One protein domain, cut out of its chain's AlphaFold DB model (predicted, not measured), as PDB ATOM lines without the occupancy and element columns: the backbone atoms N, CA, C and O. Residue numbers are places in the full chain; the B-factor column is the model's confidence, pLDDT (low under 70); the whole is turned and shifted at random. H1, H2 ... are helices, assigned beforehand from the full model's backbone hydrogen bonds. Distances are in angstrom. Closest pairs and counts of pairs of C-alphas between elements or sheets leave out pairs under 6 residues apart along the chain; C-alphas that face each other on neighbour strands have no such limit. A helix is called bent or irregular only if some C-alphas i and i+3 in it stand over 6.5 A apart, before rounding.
ATOM      1  N   GLU A 115     128.426  76.610  99.259       94.75
ATOM      2  CA  GLU A 115     128.539  75.532 100.233       94.75
ATOM      3  C   GLU A 115     127.271  74.670 100.212       94.75
ATOM      4  O   GLU A 115     127.367  73.471  99.971       94.75
ATOM      5  N   GLU A 116     126.081  75.275 100.306       95.00
ATOM      6  CA  GLU A 116     124.796  74.561 100.219       95.00
ATOM      7  C   GLU A 116     124.617  73.855  98.859       95.00
ATOM      8  O   GLU A 116     124.136  72.721  98.788       95.00
ATOM      9  N   LEU A 117     125.061  74.477  97.755       94.62
ATOM     10  CA  LEU A 117     125.072  73.826  96.437       94.62
ATOM     11  C   LEU A 117     126.089  72.667  96.368       94.62
ATOM     12  O   LEU A 117     125.844  71.674  95.678       94.62
ATOM     13  N   ALA A 118     127.217  72.766  97.077       95.06
ATOM     14  CA  ALA A 118     128.214  71.702  97.164       95.06
ATOM     15  C   ALA A 118     127.748  70.526  98.037       95.06
ATOM     16  O   ALA A 118     128.018  69.375  97.687       95.06
ATOM     17  N   GLU A 119     127.024  70.788  99.124       95.56
ATOM     18  CA  GLU A 119     126.368  69.777  99.963       95.56
ATOM     19  C   GLU A 119     125.285  69.032  99.171       95.56
ATOM     20  O   GLU A 119     125.324  67.803  99.083       95.56
ATOM     21  N   LEU A 120     124.401  69.753  98.469       94.25
ATOM     22  CA  LEU A 120     123.429  69.152  97.545       94.25
ATOM     23  C   LEU A 120     124.113  68.318  96.445       94.25
ATOM     24  O   LEU A 120     123.632  67.244  96.078       94.25
ATOM     25  N   GLY A 121     125.250  68.788  95.924       94.62
ATOM     26  CA  GLY A 121     126.071  68.037  94.974       94.62
ATOM     27  C   GLY A 121     126.596  66.718  95.549       94.62
ATOM     28  O   GLY A 121     126.570  65.698  94.856       94.62
ATOM     29  N   GLN A 122     127.024  66.715  96.814       94.12
ATOM     30  CA  GLN A 122     127.481  65.519  97.528       94.12
ATOM     31  C   GLN A 122     126.329  64.545  97.815       94.12
ATOM     32  O   GLN A 122     126.459  63.366  97.488       94.12
ATOM     33  N   GLU A 123     125.180  65.019  98.313       93.88
ATOM     34  CA  GLU A 123     123.974  64.189  98.494       93.88
ATOM     35  C   GLU A 123     123.523  63.526  97.183       93.88
ATOM     36  O   GLU A 123     123.093  62.372  97.157       93.88
ATOM     37  N   LEU A 124     123.628  64.249  96.065       92.75
ATOM     38  CA  LEU A 124     123.295  63.726  94.744       92.75
ATOM     39  C   LEU A 124     124.389  62.815  94.155       92.75
ATOM     40  O   LEU A 124     124.168  62.239  93.084       92.75
ATOM     41  N   GLY A 125     125.524  62.624  94.831       94.56
ATOM     42  CA  GLY A 125     126.630  61.784  94.365       94.56
ATOM     43  C   GLY A 125     127.334  62.343  93.124       94.56
ATOM     44  O   GLY A 125     127.797  61.581  92.274       94.56
ATOM     45  N   MET A 126     127.368  63.671  92.968       95.75
ATOM     46  CA  MET A 126     128.022  64.316  91.831       95.75
ATOM     47  C   MET A 126     129.536  64.136  91.875       95.75
ATOM     48  O   MET A 126     130.192  64.377  92.888       95.75
ATOM     49  N   LYS A 127     130.125  63.816  90.722       96.31
ATOM     50  CA  LYS A 127     131.579  63.882  90.547       96.31
ATOM     51  C   LYS A 127     132.032  65.352  90.608       96.31
ATOM     52  O   LYS A 127     131.308  66.213  90.105       96.31
ATOM     53  N   PRO A 128     133.244  65.674  91.102       95.81
ATOM     54  CA  PRO A 128     133.682  67.064  91.288       95.81
ATOM     55  C   PRO A 128     133.610  67.964  90.042       95.81
ATOM     56  O   PRO A 128     133.463  69.176  90.170       95.81
ATOM     57  N   PHE A 129     133.687  67.405  88.828       95.94
ATOM     58  CA  PHE A 129     133.499  68.185  87.599       95.94
ATOM     59  C   PHE A 129     132.030  68.563  87.336       95.94
ATOM     60  O   PHE A 129     131.783  69.642  86.809       95.94
ATOM     61  N   GLN A 130     131.071  67.718  87.731       96.19
ATOM     62  CA  GLN A 130     129.633  67.965  87.570       96.19
ATOM     63  C   GLN A 130     129.166  69.060  88.529       96.19
ATOM     64  O   GLN A 130     128.431  69.953  88.120       96.19
ATOM     65  N   LEU A 131     129.674  69.044  89.768       95.81
ATOM     66  CA  LEU A 131     129.466  70.142  90.711       95.81
ATOM     67  C   LEU A 131     130.029  71.455  90.147       95.81
ATOM     68  O   LEU A 131     129.282  72.418  90.046       95.81
ATOM     69  N   ARG A 132     131.282  71.489  89.659       95.25
ATOM     70  CA  ARG A 132     131.840  72.698  89.012       95.25
ATOM     71  C   ARG A 132     131.003  73.189  87.824       95.25
ATOM     72  O   ARG A 132     130.813  74.391  87.676       95.25
ATOM     73  N   GLN A 133     130.489  72.281  86.989       95.69
ATOM     74  CA  GLN A 133     129.583  72.635  85.890       95.69
ATOM     75  C   GLN A 133     128.288  73.275  86.414       95.69
ATOM     76  O   GLN A 133     127.886  74.319  85.904       95.69
ATOM     77  N   LEU A 134     127.659  72.690  87.439       95.19
ATOM     78  CA  LEU A 134     126.445  73.224  88.060       95.19
ATOM     79  C   LEU A 134     126.696  74.583  88.730       95.19
ATOM     80  O   LEU A 134     125.934  75.515  88.486       95.19
ATOM     81  N   THR A 135     127.788  74.734  89.487       94.75
ATOM     82  CA  THR A 135     128.209  76.017  90.071       94.75
ATOM     83  C   THR A 135     128.371  77.079  88.987       94.75
ATOM     84  O   THR A 135     127.791  78.148  89.122       94.75
ATOM     85  N   GLN A 136     129.048  76.787  87.869       95.06
ATOM     86  CA  GLN A 136     129.151  77.730  86.750       95.06
ATOM     87  C   GLN A 136     127.773  78.115  86.174       95.06
ATOM     88  O   GLN A 136     127.519  79.288  85.894       95.06
ATOM     89  N   TRP A 137     126.869  77.153  85.966       95.25
ATOM     90  CA  TRP A 137     125.532  77.456  85.446       95.25
ATOM     91  C   TRP A 137     124.724  78.346  86.400       95.25
ATOM     92  O   TRP A 137     124.136  79.336  85.967       95.25
ATOM     93  N   VAL A 138     124.734  78.038  87.695       93.75
ATOM     94  CA  VAL A 138     123.972  78.761  88.723       93.75
ATOM     95  C   VAL A 138     124.592  80.127  89.050       93.75
ATOM     96  O   VAL A 138     123.878  81.124  89.148       93.75
ATOM     97  N   PHE A 139     125.911  80.199  89.227       93.69
ATOM     98  CA  PHE A 139     126.595  81.403  89.704       93.69
ATOM     99  C   PHE A 139     126.995  82.342  88.562       93.69
ATOM    100  O   PHE A 139     126.606  83.505  88.603       93.69
ATOM    101  N   GLU A 140     127.702  81.870  87.531       92.75
ATOM    102  CA  GLU A 140     128.223  82.731  86.449       92.75
ATOM    103  C   GLU A 140     127.163  83.072  85.388       92.75
ATOM    104  O   GLU A 140     127.116  84.182  84.842       92.75
ATOM    105  N   LYS A 141     126.308  82.094  85.059       91.56
ATOM    106  CA  LYS A 141     125.361  82.188  83.934       91.56
ATOM    107  C   LYS A 141     123.934  82.544  84.355       91.56
ATOM    108  O   LYS A 141     123.209  83.078  83.524       91.56
ATOM    109  N   GLY A 142     123.556  82.314  85.615       92.81
ATOM    110  CA  GLY A 142     122.211  82.606  86.124       92.81
ATOM    111  C   GLY A 142     121.144  81.652  85.580       92.81
ATOM    112  O   GLY A 142     120.124  82.096  85.076       92.81
ATOM    113  N   LEU A 143     121.389  80.342  85.621       94.81
ATOM    114  CA  LEU A 143     120.485  79.331  85.061       94.81
ATOM    115  C   LEU A 143     119.070  79.379  85.679       94.81
ATOM    116  O   LEU A 143     118.932  79.156  86.880       94.81
ATOM    117  N   LEU A 144     118.036  79.601  84.854       94.56
ATOM    118  CA  LEU A 144     116.619  79.610  85.268       94.56
ATOM    119  C   LEU A 144     115.842  78.321  84.938       94.56
ATOM    120  O   LEU A 144     114.758  78.107  85.475       94.56
ATOM    121  N   ASP A 145     116.392  77.455  84.086       93.19
ATOM    122  CA  ASP A 145     115.839  76.140  83.738       93.19
ATOM    123  C   ASP A 145     116.958  75.092  83.769       93.19
ATOM    124  O   ASP A 145     118.014  75.280  83.160       93.19
ATOM    125  N   VAL A 146     116.723  73.971  84.455       93.50
ATOM    126  CA  VAL A 146     117.659  72.844  84.532       93.50
ATOM    127  C   VAL A 146     118.042  72.313  83.150       93.50
ATOM    128  O   VAL A 146     119.183  71.887  82.956       93.50
ATOM    129  N   GLU A 147     117.139  72.374  82.165       92.75
ATOM    130  CA  GLU A 147     117.416  71.851  80.829       92.75
ATOM    131  C   GLU A 147     118.491  72.659  80.090       92.75
ATOM    132  O   GLU A 147     119.251  72.074  79.314       92.75
ATOM    133  N   GLY A 148     118.668  73.943  80.426       90.44
ATOM    134  CA  GLY A 148     119.759  74.778  79.916       90.44
ATOM    135  C   GLY A 148     121.162  74.297  80.318       90.44
ATOM    136  O   GLY A 148     122.136  74.613  79.632       90.44
ATOM    137  N   ALA A 149     121.290  73.473  81.369       93.19
ATOM    138  CA  ALA A 149     122.552  72.860  81.789       93.19
ATOM    139  C   ALA A 149     122.950  71.668  80.894       93.19
ATOM    140  O   ALA A 149     123.136  70.542  81.356       93.19
ATOM    141  N   SER A 150     123.089  71.910  79.590       92.75
ATOM    142  CA  SER A 150     123.210  70.885  78.540       92.75
ATOM    143  C   SER A 150     124.421  69.945  78.656       92.75
ATOM    144  O   SER A 150     124.404  68.858  78.079       92.75
ATOM    145  N   ASN A 151     125.451  70.318  79.422       93.88
ATOM    146  CA  ASN A 151     126.609  69.466  79.725       93.88
ATOM    147  C   ASN A 151     126.412  68.546  80.953       93.88
ATOM    148  O   ASN A 151     127.307  67.760  81.267       93.88
ATOM    149  N   LEU A 152     125.249  68.600  81.614       94.69
ATOM    150  CA  LEU A 152     124.813  67.641  82.629       94.69
ATOM    151  C   LEU A 152     123.915  66.562  81.994       94.69
ATOM    152  O   LEU A 152     123.055  66.839  81.152       94.69
ATOM    153  N   SER A 153     124.084  65.305  82.413       94.94
ATOM    154  CA  SER A 153     123.287  64.190  81.885       94.94
ATOM    155  C   SER A 153     121.800  64.339  82.235       94.94
ATOM    156  O   SER A 153     121.455  64.869  83.292       94.94
ATOM    157  N   LYS A 154     120.906  63.828  81.373       95.00
ATOM    158  CA  LYS A 154     119.443  63.876  81.593       95.00
ATOM    159  C   LYS A 154     119.043  63.322  82.970       95.00
ATOM    160  O   LYS A 154     118.243  63.930  83.668       95.00
ATOM    161  N   ALA A 155     119.664  62.219  83.396       94.69
ATOM    162  CA  ALA A 155     119.425  61.615  84.707       94.69
ATOM    163  C   ALA A 155     119.868  62.499  85.891       94.69
ATOM    164  O   ALA A 155     119.251  62.449  86.951       94.69
ATOM    165  N   LEU A 156     120.914  63.324  85.734       94.19
ATOM    166  CA  LEU A 156     121.312  64.278  86.773       94.19
ATOM    167  C   LEU A 156     120.402  65.513  86.785       94.19
ATOM    168  O   LEU A 156     120.048  65.982  87.861       94.19
ATOM    169  N   ARG A 157     119.982  66.003  85.609       95.06
ATOM    170  CA  ARG A 157     119.025  67.117  85.484       95.06
ATOM    171  C   ARG A 157     117.658  66.773  86.095       95.06
ATOM    172  O   ARG A 157     117.139  67.562  86.875       95.06
ATOM    173  N   ALA A 158     117.152  65.557  85.872       93.06
ATOM    174  CA  ALA A 158     115.943  65.058  86.539       93.06
ATOM    175  C   ALA A 158     116.076  65.052  88.078       93.06
ATOM    176  O   ALA A 158     115.278  65.681  88.769       93.06
ATOM    177  N   ARG A 159     117.141  64.438  88.617       93.25
ATOM    178  CA  ARG A 159     117.402  64.382  90.073       93.25
ATOM    179  C   ARG A 159     117.650  65.752  90.716       93.25
ATOM    180  O   ARG A 159     117.469  65.900  91.920       93.25
ATOM    181  N   LEU A 160     118.071  66.752  89.939       93.19
ATOM    182  CA  LEU A 160     118.156  68.142  90.388       93.19
ATOM    183  C   LEU A 160     116.767  68.784  90.500       93.19
ATOM    184  O   LEU A 160     116.466  69.376  91.531       93.19
ATOM    185  N   ALA A 161     115.907  68.619  89.491       91.00
ATOM    186  CA  ALA A 161     114.541  69.156  89.493       91.00
ATOM    187  C   ALA A 161     113.637  68.559  90.596       91.00
ATOM    188  O   ALA A 161     112.663  69.184  91.008       91.00
ATOM    189  N   GLU A 162     113.973  67.373  91.110       90.88
ATOM    190  CA  GLU A 162     113.342  66.762  92.292       90.88
ATOM    191  C   GLU A 162     113.760  67.411  93.630       90.88
ATOM    192  O   GLU A 162     113.112  67.180  94.652       90.88
ATOM    193  N   ARG A 163     114.861  68.179  93.652       90.75
ATOM    194  CA  ARG A 163     115.528  68.654  94.879       90.75
ATOM    195  C   ARG A 163     115.661  70.175  94.998       90.75
ATOM    196  O   ARG A 163     115.782  70.647  96.127       90.75
TER     197      ARG A 163
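AT A GLANCE: This is residues 115 to 163 of the 447 residues of the protein "23S rRNA (Adenine(2503)-C(2))-methyltransferase RlmN" of Planctomycetes bacterium (UniProt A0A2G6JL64). Three short helices are set at the corners of a triangle, H1 and H2 joined by a tight turn and H3 across from both, with few backbone contacts between them. A long loop, residues 142 to 153, swings from the last residue of H2 round to H3. The 49 printed residues hold three named helices in the order H1, H2, H3 and no named strand; the class is all helix. The whole is compact, with a radius of gyration of the C-alphas of 9.7 A, and rounded, spanning 22 by 21 by 18 A.

HOW THE PARTS SIT: Start at H1, residues 115 to 123, and go on over a tight link of 4 residues to H2, residues 128 to 141. The two only just touch, with 3 pairs of C-alphas within 8 A; look at Gly 121 and Leu 131, whose C-alphas are the closest, 5.8 A apart. H2 touches H1 with residues 131 to 135 alone. They run opposite ways at a steep tilt of 39 degrees and form a helical hairpin. H3, residues 154 to 161, is apart from H1 and from H2. Every O i to N i+4 pair is within hydrogen-bond range in H1 and H3, and 9 of 10 are in H2.

IN THESE COORDINATES: Find C-alpha 115 at (128.539, 75.532, 100.233); from there H1 runs 12.4 A to C-alpha 123. H2 begins at C-alpha 128, at (133.682, 67.064, 91.288), and runs 18.8 A; it is neither bent nor irregular, but only just: C-alphas 138 and 141 are 6.1 A apart. H3 runs 10.7 A from C-alpha 154 to C-alpha 161 at (114.541, 69.156, 89.493).

THE WHOLE: The two C-alphas farthest apart, those of Glu 115 and Lys 154, are 23.8 A apart. The link from H2 to H3 is long, with 12 residues. The printed part has no cut, its mean pLDDT is 94.1, and no printed residue is under 70.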